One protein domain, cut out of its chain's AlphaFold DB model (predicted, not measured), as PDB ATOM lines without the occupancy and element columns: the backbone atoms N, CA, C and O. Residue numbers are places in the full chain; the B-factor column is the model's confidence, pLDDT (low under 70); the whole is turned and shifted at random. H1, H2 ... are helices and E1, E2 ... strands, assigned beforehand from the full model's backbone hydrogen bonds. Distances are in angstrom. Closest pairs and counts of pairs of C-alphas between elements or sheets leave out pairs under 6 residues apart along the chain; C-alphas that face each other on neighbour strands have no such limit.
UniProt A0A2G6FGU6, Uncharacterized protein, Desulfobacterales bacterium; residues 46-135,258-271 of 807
ATOM      1  N   LEU A  46      30.802  35.471  99.554       97.75
ATOM      2  CA  LEU A  46      29.525  35.004  99.009       97.75
ATOM      3  C   LEU A  46      29.549  34.750  97.492       97.75
ATOM      4  O   LEU A  46      28.743  33.963  97.001       97.75
ATOM      5  N   VAL A  47      30.452  35.407  96.755       97.75
ATOM      6  CA  VAL A  47      30.568  35.310  95.287       97.75
ATOM      7  C   VAL A  47      31.962  34.945  94.783       97.75
ATOM      8  O   VAL A  47      32.101  34.598  93.610       97.75
ATOM      9  N   THR A  48      32.997  35.047  95.620       96.69
ATOM     10  CA  THR A  48      34.383  34.705  95.257       96.69
ATOM     11  C   THR A  48      34.905  33.468  95.983       96.69
ATOM     12  O   THR A  48      35.866  32.858  95.518       96.69
ATOM     13  N   GLY A  49      34.334  33.141  97.148       96.19
ATOM     14  CA  GLY A  49      34.816  32.098  98.051       96.19
ATOM     15  C   GLY A  49      36.170  32.367  98.724       96.19
ATOM     16  O   GLY A  49      36.660  31.488  99.432       96.19
ATOM     17  N   LYS A  50      36.804  33.534  98.516       94.44
ATOM     18  CA  LYS A  50      38.206  33.803  98.914       94.44
ATOM     19  C   LYS A  50      38.481  33.725 100.422       94.44
ATOM     20  O   LYS A  50      39.587  33.362 100.803       94.44
ATOM     21  N   ASP A  51      37.518  34.081 101.257       92.69
ATOM     22  CA  ASP A  51      37.571  34.068 102.728       92.69
ATOM     23  C   ASP A  51      36.671  32.978 103.335       92.69
ATOM     24  O   ASP A  51      36.296  33.053 104.502       92.69
ATOM     25  N   TYR A  52      36.329  31.957 102.542       95.00
ATOM     26  CA  TYR A  52      35.538  30.816 102.991       95.00
ATOM     27  C   TYR A  52      36.061  29.487 102.415       95.00
ATOM     28  O   TYR A  52      37.074  28.982 102.891       95.00
ATOM     29  N   ARG A  53      35.400  28.903 101.403       93.56
ATOM     30  CA  ARG A  53      35.721  27.570 100.849       93.56
ATOM     31  C   ARG A  53      35.972  27.554  99.333       93.56
ATOM     32  O   ARG A  53      35.898  26.505  98.702       93.56
ATOM     33  N   GLY A  54      36.306  28.698  98.739       95.69
ATOM     34  CA  GLY A  54      36.574  28.801  97.304       95.69
ATOM     35  C   GLY A  54      35.319  28.653  96.437       95.69
ATOM     36  O   GLY A  54      34.210  28.950  96.877       95.69
ATOM     37  N   LEU A  55      35.514  28.250  95.179       94.81
ATOM     38  CA  LEU A  55      34.428  28.044  94.219       94.81
ATOM     39  C   LEU A  55      33.990  26.566  94.200       94.81
ATOM     40  O   LEU A  55      34.858  25.695  94.283       94.81
ATOM     41  N   PRO A  56      32.693  26.268  94.003       96.69
ATOM     42  CA  PRO A  56      31.598  27.230  93.856       96.69
ATOM     43  C   PRO A  56      31.290  27.972  95.168       96.69
ATOM     44  O   PRO A  56      31.226  27.358  96.231       96.69
ATOM     45  N   ALA A  57      31.103  29.293  95.088       97.81
ATOM     46  CA  ALA A  57      30.792  30.157  96.232       97.81
ATOM     47  C   ALA A  57      29.316  30.008  96.680       97.81
ATOM     48  O   ALA A  57      28.496  29.526  95.892       97.81
ATOM     49  N   PRO A  58      28.923  30.469  97.886       98.38
ATOM     50  CA  PRO A  58      27.556  30.308  98.401       98.38
ATOM     51  C   PRO A  58      26.441  30.728  97.426       98.38
ATOM     52  O   PRO A  58      25.485  29.979  97.219       98.38
ATOM     53  N   LEU A  59      26.564  31.887  96.764       98.25
ATOM     54  CA  LEU A  59      25.548  32.336  95.799       98.25
ATOM     55  C   LEU A  59      25.599  31.583  94.462       98.25
ATOM     56  O   LEU A  59      24.568  31.457  93.805       98.25
ATOM     57  N   GLU A  60      26.751  31.026  94.079       98.19
ATOM     58  CA  GLU A  60      26.835  30.159  92.900       98.19
ATOM     59  C   GLU A  60      26.126  28.827  93.157       98.19
ATOM     60  O   GLU A  60      25.426  28.333  92.272       98.19
ATOM     61  N   LYS A  61      26.259  28.271  94.371       98.00
ATOM     62  CA  LYS A  61      25.514  27.078  94.799       98.00
ATOM     63  C   LYS A  61      24.010  27.342  94.818       98.00
ATOM     64  O   LYS A  61      23.253  26.537  94.285       98.00
ATOM     65  N   TYR A  62      23.580  28.488  95.355       98.06
ATOM     66  CA  TYR A  62      22.174  28.906  95.308       98.06
ATOM     67  C   TYR A  62      21.640  28.966  93.868       98.06
ATOM     68  O   TYR A  62      20.620  28.342  93.568       98.06
ATOM     69  N   ASP A  63      22.350  29.648  92.963       97.94
ATOM     70  CA  ASP A  63      21.952  29.743  91.554       97.94
ATOM     71  C   ASP A  63      21.858  28.359  90.895       97.94
ATOM     72  O   ASP A  63      20.918  28.093  90.148       97.94
ATOM     73  N   TYR A  64      22.781  27.442  91.198       97.06
ATOM     74  CA  TYR A  64      22.718  26.087  90.653       97.06
ATOM     75  C   TYR A  64      21.482  25.325  91.135       97.06
ATOM     76  O   TYR A  64      20.797  24.690  90.332       97.06
ATOM     77  N   ILE A  65      21.148  25.420  92.421       95.50
ATOM     78  CA  ILE A  65      20.001  24.709  92.998       95.50
ATOM     79  C   ILE A  65      18.666  25.258  92.474       95.50
ATOM     80  O   ILE A  65      17.706  24.501  92.305       95.50
ATOM     81  N   VAL A  66      18.582  26.565  92.214       95.44
ATOM     82  CA  VAL A  66      17.338  27.223  91.779       95.44
ATOM     83  C   VAL A  66      17.198  27.258  90.253       95.44
ATOM     84  O   VAL A  66      16.115  26.996  89.733       95.44
ATOM     85  N   GLU A  67      18.274  27.544  89.520       93.62
ATOM     86  CA  GLU A  67      18.263  27.741  88.062       93.62
ATOM     87  C   GLU A  67      18.912  26.592  87.266       93.62
ATOM     88  O   GLU A  67      18.823  26.579  86.037       93.62
ATOM     89  N   GLY A  68      19.585  25.637  87.919       92.44
ATOM     90  CA  GLY A  68      20.306  24.542  87.254       92.44
ATOM     91  C   GLY A  68      21.646  24.951  86.630       92.44
ATOM     92  O   GLY A  68      22.174  24.233  85.781       92.44
ATOM     93  N   ARG A  69      22.196  26.115  86.998       92.62
ATOM     94  CA  ARG A  69      23.486  26.620  86.503       92.62
ATOM     95  C   ARG A  69      24.202  27.470  87.549       92.62
ATOM     96  O   ARG A  69      23.574  28.241  88.263       92.62
ATOM     97  N   TYR A  70      25.527  27.395  87.573       92.94
ATOM     98  CA  TYR A  70      26.347  28.338  88.334       92.94
ATOM     99  C   TYR A  70      26.338  29.734  87.691       92.94
ATOM    100  O   TYR A  70      26.068  29.870  86.495       92.94
ATOM    101  N   ASN A  71      26.728  30.761  88.456       91.31
ATOM    102  CA  ASN A  71      26.835  32.150  87.985       91.31
ATOM    103  C   ASN A  71      25.515  32.722  87.420       91.31
ATOM    104  O   ASN A  71      25.508  33.396  86.386       91.31
ATOM    105  N   GLY A  72      24.401  32.438  88.096       95.06
ATOM    106  CA  GLY A  72      23.069  32.944  87.775       95.06
ATOM    107  C   GLY A  72      22.824  34.370  88.276       95.06
ATOM    108  O   GLY A  72      23.750  35.163  88.496       95.06
ATOM    109  N   ALA A  73      21.545  34.732  88.396       96.69
ATOM    110  CA  ALA A  73      21.145  36.095  88.723       96.69
ATOM    111  C   ALA A  73      21.579  36.521  90.136       96.69
ATOM    112  O   ALA A  73      21.954  37.686  90.318       96.69
ATOM    113  N   ALA A  74      21.575  35.608  91.118       97.50
ATOM    114  CA  ALA A  74      21.941  35.946  92.490       97.50
ATOM    115  C   ALA A  74      23.438  36.254  92.603       97.50
ATOM    116  O   ALA A  74      23.814  37.273  93.192       97.50
ATOM    117  N   THR A  75      24.286  35.433  91.975       98.00
ATOM    118  CA  THR A  75      25.736  35.660  91.893       98.00
ATOM    119  C   THR A  75      26.055  36.949  91.141       98.00
ATOM    120  O   THR A  75      26.914  37.716  91.572       98.00
ATOM    121  N   ALA A  76      25.372  37.219  90.022       97.50
ATOM    122  CA  ALA A  76      25.602  38.423  89.223       97.50
ATOM    123  C   ALA A  76      25.314  39.710  90.013       97.50
ATOM    124  O   ALA A  76      26.109  40.648  89.963       97.50
ATOM    125  N   TYR A  77      24.217  39.739  90.778       97.69
ATOM    126  CA  TYR A  77      23.940  40.834  91.706       97.69
ATOM    127  C   TYR A  77      25.017  40.904  92.797       97.69
ATOM    128  O   TYR A  77      25.606  41.961  93.010       97.69
ATOM    129  N   GLY A  78      25.343  39.778  93.440       97.19
ATOM    130  CA  GLY A  78      26.346  39.744  94.506       97.19
ATOM    131  C   GLY A  78      27.723  40.249  94.061       97.19
ATOM    132  O   GLY A  78      28.372  40.975  94.802       97.19
ATOM    133  N   LYS A  79      28.149  39.979  92.822       97.00
ATOM    134  CA  LYS A  79      29.404  40.520  92.265       97.00
ATOM    135  C   LYS A  79      29.408  42.043  92.131       97.00
ATOM    136  O   LYS A  79      30.479  42.633  92.151       97.00
ATOM    137  N   GLY A  80      28.243  42.667  91.960       96.31
ATOM    138  CA  GLY A  80      28.116  44.121  91.840       96.31
ATOM    139  C   GLY A  80      27.902  44.853  93.167       96.31
ATOM    140  O   GLY A  80      28.130  46.058  93.215       96.31
ATOM    141  N   TYR A  81      27.445  44.155  94.213       96.69
ATOM    142  CA  TYR A  81      27.016  44.780  95.473       96.69
ATOM    143  C   TYR A  81      27.678  44.212  96.733       96.69
ATOM    144  O   TYR A  81      27.725  44.907  97.742       96.69
ATOM    145  N   TYR A  82      28.185  42.977  96.693       97.12
ATOM    146  CA  TYR A  82      28.803  42.284  97.833       97.12
ATOM    147  C   TYR A  82      30.303  42.028  97.633       97.12
ATOM    148  O   TYR A  82      30.908  41.305  98.422       97.12
ATOM    149  N   TYR A  83      30.902  42.582  96.578       97.50
ATOM    150  CA  TYR A  83      32.335  42.497  96.330       97.50
ATOM    151  C   TYR A  83      32.870  43.811  95.762       97.50
ATOM    152  O   TYR A  83      32.436  44.260  94.703       97.50
ATOM    153  N   ASP A  84      33.829  44.400  96.467       97.19
ATOM    154  CA  ASP A  84      34.611  45.556  96.037       97.19
ATOM    155  C   ASP A  84      35.976  45.477  96.730       97.19
ATOM    156  O   ASP A  84      36.062  45.604  97.948       97.19
ATOM    157  N   GLU A  85      37.048  45.233  95.972       95.44
ATOM    158  CA  GLU A  85      38.400  45.054  96.524       95.44
ATOM    159  C   GLU A  85      38.947  46.303  97.236       95.44
ATOM    160  O   GLU A  85      39.811  46.184  98.111       95.44
ATOM    161  N   ASP A  86      38.408  47.478  96.899       96.88
ATOM    162  CA  ASP A  86      38.754  48.764  97.500       96.88
ATOM    163  C   ASP A  86      37.850  49.117  98.697       96.88
ATOM    164  O   ASP A  86      38.033  50.164  99.332       96.88
ATOM    165  N   ALA A  87      36.881  48.259  99.042       94.94
ATOM    166  CA  ALA A  87      36.038  48.457 100.213       94.94
ATOM    167  C   ALA A  87      36.875  48.497 101.499       94.94
ATOM    168  O   ALA A  87      37.852  47.767 101.683       94.94
ATOM    169  N   VAL A  88      36.448  49.343 102.438       93.75
ATOM    170  CA  VAL A  88      37.006  49.355 103.795       93.75
ATOM    171  C   VAL A  88      36.791  47.991 104.458       93.75
ATOM    172  O   VAL A  88      35.746  47.370 104.280       93.75
ATOM    173  N   SER A  89      37.761  47.527 105.247       91.25
ATOM    174  CA  SER A  89      37.802  46.145 105.757       91.25
ATOM    175  C   SER A  89      36.616  45.744 106.644       91.25
ATOM    176  O   SER A  89      36.339  44.557 106.794       91.25
ATOM    177  N   TRP A  90      35.928  46.719 107.241       92.06
ATOM    178  CA  TRP A  90      34.741  46.505 108.076       92.06
ATOM    179  C   TRP A  90      33.428  46.497 107.277       92.06
ATOM    180  O   TRP A  90      32.396  46.085 107.799       92.06
ATOM    181  N   ALA A  91      33.432  46.944 106.014       94.62
ATOM    182  CA  ALA A  91      32.223  46.963 105.199       94.62
ATOM    183  C   ALA A  91      31.782  45.535 104.859       94.62
ATOM    184  O   ALA A  91      32.567  44.722 104.366       94.62
ATOM    185  N   GLY A  92      30.505  45.250 105.091       96.12
ATOM    186  CA  GLY A  92      29.893  43.963 104.797       96.12
ATOM    187  C   GLY A  92      28.413  43.948 105.159       96.12
ATOM    188  O   GLY A  92      27.768  44.987 105.309       96.12
ATOM    189  N   LEU A  93      27.882  42.748 105.335       96.94
ATOM    190  CA  LEU A  93      26.490  42.446 105.648       96.94
ATOM    191  C   LEU A  93      26.234  42.274 107.155       96.94
ATOM    192  O   LEU A  93      25.359  41.497 107.523       96.94
ATOM    193  N   CYS A  94      26.940  42.990 108.042       96.19
ATOM    194  CA  CYS A  94      26.763  42.844 109.499       96.19
ATOM    195  C   CYS A  94      25.297  43.034 109.935       96.19
ATOM    196  O   CYS A  94      24.773  42.243 110.713       96.19
ATOM    197  N   PHE A  95      24.594  44.019 109.364       96.62
ATOM    198  CA  PHE A  95      23.173  44.237 109.643       96.62
ATOM    199  C   PHE A  95      22.306  43.070 109.149       96.62
ATOM    200  O   PHE A  95      21.436  42.592 109.874       96.62
ATOM    201  N   SER A  96      22.532  42.610 107.917       97.88
ATOM    202  CA  SER A  96      21.730  41.548 107.304       97.88
ATOM    203  C   SER A  96      21.954  40.202 107.990       97.88
ATOM    204  O   SER A  96      20.990  39.487 108.250       97.88
ATOM    205  N   TRP A  97      23.202  39.895 108.354       97.94
ATOM    206  CA  TRP A  97      23.540  38.765 109.211       97.94
ATOM    207  C   TRP A  97      22.800  38.862 110.548       97.94
ATOM    208  O   TRP A  97      22.057  37.943 110.888       97.94
ATOM    209  N   ALA A  98      22.929  39.985 111.265       98.12
ATOM    210  CA  ALA A  98      22.293  40.168 112.564       98.12
ATOM    211  C   ALA A  98      20.766  39.999 112.486       98.12
ATOM    212  O   ALA A  98      20.167  39.350 113.339       98.12
ATOM    213  N   ALA A  99      20.139  40.530 111.436       98.25
ATOM    214  CA  ALA A  99      18.713  40.355 111.194       98.25
ATOM    215  C   ALA A  99      18.345  38.890 110.920       98.25
ATOM    216  O   ALA A  99      17.403  38.387 111.529       98.25
ATOM    217  N   SER A 100      19.097  38.194 110.063       98.00
ATOM    218  CA  SER A 100      18.863  36.769 109.800       98.00
ATOM    219  C   SER A 100      19.060  35.907 111.051       98.00
ATOM    220  O   SER A 100      18.283  34.991 111.280       98.00
ATOM    221  N   ALA A 101      20.013  36.258 111.920       98.00
ATOM    222  CA  ALA A 101      20.264  35.550 113.173       98.00
ATOM    223  C   ALA A 101      19.128  35.662 114.187       98.00
ATOM    224  O   ALA A 101      18.930  34.768 115.007       98.00
ATOM    225  N   ILE A 102      18.386  36.767 114.144       98.19
ATOM    226  CA  ILE A 102      17.220  36.990 115.001       98.19
ATOM    227  C   ILE A 102      15.982  36.293 114.437       98.19
ATOM    228  O   ILE A 102      15.139  35.840 115.209       98.19
ATOM    229  N   MET A 103      15.842  36.271 113.112       97.62
ATOM    230  CA  MET A 103      14.596  35.899 112.442       97.62
ATOM    231  C   MET A 103      14.540  34.434 112.003       97.62
ATOM    232  O   MET A 103      13.442  33.923 111.803       97.62
ATOM    233  N   GLU A 104      15.689  33.776 111.852       97.31
ATOM    234  CA  GLU A 104      15.799  32.414 111.327       97.31
ATOM    235  C   GLU A 104      16.380  31.460 112.365       97.31
ATOM    236  O   GLU A 104      17.273  31.824 113.137       97.31
ATOM    237  N   GLU A 105      15.932  30.207 112.323       96.38
ATOM    238  CA  GLU A 105      16.617  29.118 113.019       96.38
ATOM    239  C   GLU A 105      18.038  28.949 112.465       96.38
ATOM    240  O   GLU A 105      18.305  29.196 111.287       96.38
ATOM    241  N   GLU A 106      18.973  28.553 113.329       97.56
ATOM    242  CA  GLU A 106      20.355  28.341 112.915       97.56
ATOM    243  C   GLU A 106      20.445  27.121 111.988       97.56
ATOM    244  O   GLU A 106      20.056  26.024 112.394       97.56
ATOM    245  N   PRO A 107      21.013  27.252 110.775       96.88
ATOM    246  CA  PRO A 107      21.442  26.082 110.029       96.88
ATOM    247  C   PRO A 107      22.563  25.394 110.814       96.88
ATOM    248  O   PRO A 107      23.634  25.979 110.985       96.88
ATOM    249  N   VAL A 108      22.308  24.180 111.305       95.75
ATOM    250  CA  VAL A 108      23.272  23.412 112.118       95.75
ATOM    251  C   VAL A 108      23.833  22.182 111.419       95.75
ATOM    252  O   VAL A 108      24.861  21.687 111.856       95.75
ATOM    253  N   HIS A 109      23.207  21.759 110.320       95.44
ATOM    254  CA  HIS A 109      23.622  20.605 109.531       95.44
ATOM    255  C   HIS A 109      23.995  21.009 108.106       95.44
ATOM    256  O   HIS A 109      23.442  21.969 107.549       95.44
ATOM    257  N   ARG A 110      24.918  20.271 107.494       96.19
ATOM    258  CA  ARG A 110      25.229  20.303 106.060       96.19
ATOM    259  C   ARG A 110      24.094  19.647 105.260       96.19
ATOM    260  O   ARG A 110      23.089  19.216 105.817       96.19
ATOM    261  N   GLY A 111      24.199  19.665 103.937       96.56
ATOM    262  CA  GLY A 111      23.283  18.926 103.068       96.56
ATOM    263  C   GLY A 111      23.770  18.853 101.627       96.56
ATOM    264  O   GLY A 111      24.656  19.615 101.232       96.56
ATOM    265  N   ILE A 112      23.190  17.958 100.834       96.12
ATOM    266  CA  ILE A 112      23.545  17.728  99.433       96.12
ATOM    267  C   ILE A 112      22.314  17.893  98.542       96.12
ATOM    268  O   ILE A 112      21.232  17.378  98.807       96.12
ATOM    269  N   TYR A 113      22.485  18.600  97.424       91.50
ATOM    270  CA  TYR A 113      21.471  18.689  96.373       91.50
ATOM    271  C   TYR A 113      22.093  18.508  94.997       91.50
ATOM    272  O   TYR A 113      22.864  19.363  94.563       91.50
ATOM    273  N   LYS A 114      21.715  17.436  94.284       85.62
ATOM    274  CA  LYS A 114      22.234  17.118  92.937       85.62
ATOM    275  C   LYS A 114      23.762  17.276  92.868       85.62
ATOM    276  O   LYS A 114      24.263  18.081  92.078       85.62
ATOM    277  N   ASP A 115      24.448  16.583  93.777       85.44
ATOM    278  CA  ASP A 115      25.911  16.560  93.942       85.44
ATOM    279  C   ASP A 115      26.549  17.885  94.409       85.44
ATOM    280  O   ASP A 115      27.771  18.034  94.423       85.44
ATOM    281  N   VAL A 116      25.748  18.876  94.822       91.81
ATOM    282  CA  VAL A 116      26.249  20.118  95.429       91.81
ATOM    283  C   VAL A 116      26.176  20.042  96.942       91.81
ATOM    284  O   VAL A 116      25.093  20.067  97.522       91.81
ATOM    285  N   VAL A 117      27.349  20.044  97.571       95.19
ATOM    286  CA  VAL A 117      27.503  20.134  99.026       95.19
ATOM    287  C   VAL A 117      27.237  21.566  99.502       95.19
ATOM    288  O   VAL A 117      27.973  22.506  99.166       95.19
ATOM    289  N   LEU A 118      26.212  21.724 100.332       97.06
ATOM    290  CA  LEU A 118      25.888  22.925 101.092       97.06
ATOM    291  C   LEU A 118      26.431  22.793 102.512       97.06
ATOM    292  O   LEU A 118      25.894  22.054 103.336       97.06
ATOM    293  N   ASN A 119      27.482  23.544 102.819       96.44
ATOM    294  CA  ASN A 119      27.987  23.636 104.180       96.44
ATOM    295  C   ASN A 119      27.171  24.651 104.992       96.44
ATOM    296  O   ASN A 119      26.412  25.462 104.453       96.44
ATOM    297  N   ILE A 120      27.367  24.643 106.306       97.00
ATOM    298  CA  ILE A 120      26.666  25.527 107.244       97.00
ATOM    299  C   ILE A 120      26.897  27.004 106.894       97.00
ATOM    300  O   ILE A 120      25.948  27.788 106.818       97.00
ATOM    301  N   GLY A 121      28.140  27.377 106.585       97.44
ATOM    302  CA  GLY A 121      28.495  28.727 106.159       97.44
ATOM    303  C   GLY A 121      27.885  29.131 104.820       97.44
ATOM    304  O   GLY A 121      27.502  30.290 104.671       97.44
ATOM    305  N   ASP A 122      27.701  28.199 103.874       98.44
ATOM    306  CA  ASP A 122      26.965  28.478 102.633       98.44
ATOM    307  C   ASP A 122      25.530  28.913 102.961       98.44
ATOM    308  O   ASP A 122      25.071  29.963 102.510       98.44
ATOM    309  N   LYS A 123      24.842  28.144 103.811       98.44
ATOM    310  CA  LYS A 123      23.452  28.400 104.210       98.44
ATOM    311  C   LYS A 123      23.310  29.722 104.970       98.44
ATOM    312  O   LYS A 123      22.469  30.548 104.613       98.44
ATOM    313  N   LYS A 124      24.175  29.970 105.960       98.38
ATOM    314  CA  LYS A 124      24.211  31.239 106.712       98.38
ATOM    315  C   LYS A 124      24.522  32.437 105.808       98.38
ATOM    316  O   LYS A 124      23.938  33.506 105.980       98.38
ATOM    317  N   GLY A 125      25.402  32.265 104.823       98.06
ATOM    318  CA  GLY A 125      25.722  33.295 103.837       98.06
ATOM    319  C   GLY A 125      24.564  33.624 102.898       98.06
ATOM    320  O   GLY A 125      24.285  34.799 102.648       98.06
ATOM    321  N   ILE A 126      23.843  32.603 102.428       98.50
ATOM    322  CA  ILE A 126      22.632  32.770 101.614       98.50
ATOM    323  C   ILE A 126      21.546  33.506 102.418       98.50
ATOM    324  O   ILE A 126      20.932  34.435 101.887       98.50
ATOM    325  N   LEU A 127      21.351  33.174 103.701       98.50
ATOM    326  CA  LEU A 127      20.448  33.924 104.585       98.50
ATOM    327  C   LEU A 127      20.879  35.390 104.719       98.50
ATOM    328  O   LEU A 127      20.081  36.286 104.450       98.50
ATOM    329  N   ALA A 128      22.145  35.663 105.046       97.94
ATOM    330  CA  ALA A 128      22.637  37.036 105.170       97.94
ATOM    331  C   ALA A 128      22.429  37.849 103.874       97.94
ATOM    332  O   ALA A 128      21.998  39.001 103.925       97.94
ATOM    333  N   ALA A 129      22.659  37.246 102.705       98.25
ATOM    334  CA  ALA A 129      22.415  37.881 101.409       98.25
ATOM    335  C   ALA A 129      20.925  38.160 101.144       98.25
ATOM    336  O   ALA A 129      20.585  39.214 100.599       98.25
ATOM    337  N   ALA A 130      20.033  37.245 101.537       98.00
ATOM    338  CA  ALA A 130      18.587  37.423 101.417       98.00
ATOM    339  C   ALA A 130      18.080  38.583 102.290       98.00
ATOM    340  O   ALA A 130      17.160  39.308 101.907       98.00
ATOM    341  N   TYR A 131      18.726  38.804 103.436       97.94
ATOM    342  CA  TYR A 131      18.382  39.864 104.378       97.94
ATOM    343  C   TYR A 131      18.921  41.258 104.000       97.94
ATOM    344  O   TYR A 131      18.536  42.228 104.651       97.94
ATOM    345  N   ASP A 132      19.663  41.438 102.893       95.12
ATOM    346  CA  ASP A 132      20.024  42.773 102.346       95.12
ATOM    347  C   ASP A 132      18.807  43.590 101.831       95.12
ATOM    348  O   ASP A 132      18.927  44.632 101.195       95.12
ATOM    349  N   GLY A 133      17.580  43.179 102.126       91.75
ATOM    350  CA  GLY A 133      16.377  43.995 101.944       91.75
ATOM    351  C   GLY A 133      15.394  43.884 103.100       91.75
ATOM    352  O   GLY A 133      14.194  44.088 102.912       91.75
ATOM    353  N   VAL A 134      15.891  43.537 104.289       96.31
ATOM    354  CA  VAL A 134      15.074  43.419 105.493       96.31
ATOM    355  C   VAL A 134      14.333  44.725 105.796       96.31
ATOM    356  O   VAL A 134      14.881  45.829 105.754       96.31
ATOM    357  N   LEU A 135      13.043  44.589 106.085       95.44
ATOM    358  CA  LEU A 135      12.189  45.651 106.584       95.44
ATOM    359  C   LEU A 135      12.418  45.781 108.084       95.44
ATOM    360  O   LEU A 135      12.244  44.819 108.830       95.44
ATOM    361  N   SER A 258      17.845  40.712  93.187       93.19
ATOM    362  CA  SER A 258      16.763  40.341  92.269       93.19
ATOM    363  C   SER A 258      16.830  38.896  91.775       93.19
ATOM    364  O   SER A 258      15.861  38.420  91.192       93.19
ATOM    365  N   GLY A 259      17.971  38.223  91.953       95.19
ATOM    366  CA  GLY A 259      18.120  36.799  91.670       95.19
ATOM    367  C   GLY A 259      17.676  35.889  92.811       95.19
ATOM    368  O   GLY A 259      17.702  34.679  92.639       95.19
ATOM    369  N   MET A 260      17.279  36.438  93.965       97.06
ATOM    370  CA  MET A 260      16.879  35.658  95.136       97.06
ATOM    371  C   MET A 260      15.376  35.771  95.398       97.06
ATOM    372  O   MET A 260      14.829  36.866  95.539       97.06
ATOM    373  N   ASN A 261      14.719  34.620  95.529       95.94
ATOM    374  CA  ASN A 261      13.379  34.496  96.094       95.94
ATOM    375  C   ASN A 261      13.499  33.935  97.517       95.94
ATOM    376  O   ASN A 261      14.218  32.964  97.737       95.94
ATOM    377  N   TYR A 262      12.812  34.546  98.482       95.94
ATOM    378  CA  TYR A 262      12.925  34.146  99.883       95.94
ATOM    379  C   TYR A 262      12.390  32.729 100.164       95.94
ATOM    380  O   TYR A 262      13.005  32.005 100.937       95.94
ATOM    381  N   ASP A 263      11.334  32.282  99.479       96.44
ATOM    382  CA  ASP A 263      10.837  30.907  99.624       96.44
ATOM    383  C   ASP A 263      11.870  29.892  99.096       96.44
ATOM    384  O   ASP A 263      12.090  28.843  99.702       96.44
ATOM    385  N   ASP A 264      12.565  30.223  98.001       97.31
ATOM    386  CA  ASP A 264      13.677  29.409  97.496       97.31
ATOM    387  C   ASP A 264      14.879  29.426  98.439       97.31
ATOM    388  O   ASP A 264      15.543  28.406  98.594       97.31
ATOM    389  N   VAL A 265      15.163  30.558  99.090       97.75
ATOM    390  CA  VAL A 265      16.210  30.645 100.117       97.75
ATOM    391  C   VAL A 265      15.909  29.684 101.257       97.75
ATOM    392  O   VAL A 265      16.768  28.867 101.578       97.75
ATOM    393  N   LEU A 266      14.693  29.725 101.810       97.31
ATOM    394  CA  LEU A 266      14.285  28.816 102.881       97.31
ATOM    395  C   LEU A 266      14.376  27.351 102.439       97.31
ATOM    396  O   LEU A 266      14.940  26.535 103.162       97.31
ATOM    397  N   ARG A 267      13.919  27.036 101.219       96.62
ATOM    398  CA  ARG A 267      14.045  25.693 100.636       96.62
ATOM    399  C   ARG A 267      15.497  25.233 100.516       96.62
ATOM    400  O   ARG A 267      15.764  24.060 100.726       96.62
ATOM    401  N   VAL A 268      16.421  26.115 100.131       96.75
ATOM    402  CA  VAL A 268      17.844  25.771  99.970       96.75
ATOM    403  C   VAL A 268      18.506  25.537 101.324       96.75
ATOM    404  O   VAL A 268      19.227  24.557 101.493       96.75
ATOM    405  N   VAL A 269      18.269  26.409 102.305       96.88
ATOM    406  CA  VAL A 269      18.931  26.290 103.614       96.88
ATOM    407  C   VAL A 269      18.366  25.155 104.467       96.88
ATOM    408  O   VAL A 269      19.084  24.632 105.316       96.88
ATOM    409  N   SER A 270      17.131  24.719 104.195       96.06
ATOM    410  CA  SER A 270      16.513  23.560 104.845       96.06
ATOM    411  C   SER A 270      16.967  22.206 104.288       96.06
ATOM    412  O   SER A 270      16.516  21.189 104.798       96.06
ATOM    413  N   ILE A 271      17.791  22.159 103.233       95.56
ATOM    414  CA  ILE A 271      18.331  20.895 102.699       95.56
ATOM    415  C   ILE A 271      19.303  20.336 103.727       95.56
ATOM    416  O   ILE A 271      20.387  20.890 103.890       95.56
TER     417      ILE A 271
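AT A GLANCE: This is residues 46 to 135 and 258 to 271 of the 807 residues of an uncharacterized protein of Desulfobacterales bacterium (UniProt A0A2G6FGU6). H4 lies in the middle of a small helical body, with H5 side by side with it and H1 and H3 crossing it on roughly opposite sides; H2 folds back along H1 as a helical hairpin. A tiny hairpin of two strands, E1 and E2, lies at one end of the longest axis, and the loop of residues 84 to 90 sticks out toward the other. The printed part has 104 residues, with five named helices and two named strands in the order H1, H2, H3, E1, E2, H4, H5; the two-stranded sheet is antiparallel and the class is mostly helix. The whole is compact, with a radius of gyration of the C-alphas of 12.7 A and spans of 37 by 28 by 24 A.

IN THESE COORDINATES: Residues 46 to 57 hold no named element. H1 is residues 58 to 67, 14.1 A long, beginning at C-alpha 58 at (27.556, 30.308, 98.401). H2 is residues 73 to 81, 12.5 A, and H3 is residues 94 to 103, 14.3 A. The strands are E1, residues 111 to 113, and E2, residues 116 to 118. H4, residues 120 to 130, is the longest helix at 15.5 A, with C-alpha 120 at (26.666, 25.527, 107.244). H5, residues 262 to 269, spans 10.6 A and ends with C-alpha 269 at (18.931, 26.290, 103.614).

HOW THE PARTS SIT: H1 and H4 are the hubs, touching three helices each. They touch each other about perpendicular, at 75 degrees, closest at the C-alphas of Pro 58 and Asp 122, 4.6 A apart. H1 and H2, the helical hairpin, touch at a shallow tilt of 30 degrees, opposite ways, with the C-alphas of Leu 59 and Thr 75 closest at 5.1 A. H1 touches H5 at a tilt of 67 degrees, only just steep, opposite ways; the closest C-alphas are those of Tyr 62 and Val 268, 7.1 A. H4 and H5 touch at a shallow tilt of 8 degrees, opposite ways, closest at the C-alphas of Lys 123 and Val 269, 5.0 A. H3 touches H4 about perpendicular, at 78 degrees, with the C-alphas of Trp 97 and Ala 128 closest at 4.5 A. H1 and H3 are apart. E1 and E2 form an antiparallel hairpin, with N 111 and O 118 at 3.0 A and N 118 and O 111 at 2.8 A, within hydrogen-bond range. The closest C-alphas of H1 and E2, those of Lys 61 and Val 116, are 7.0 A apart. Every O i to N i+4 pair is within hydrogen-bond range in H1, H3, H4 and H5; in H2 it is 4 of 5.

THE WHOLE: The two C-alphas farthest apart, those of Val 88 and Lys 114, are 37.1 A apart. Residues 136 to 257 are not printed, and C-alphas 135 and 258 are 15.9 A apart across this cut, which lies in the link from H4 to H5. The link from H2 to H3 is long, with 12 residues. The mean pLDDT of the printed part is 96.1, and no printed residue is under 70.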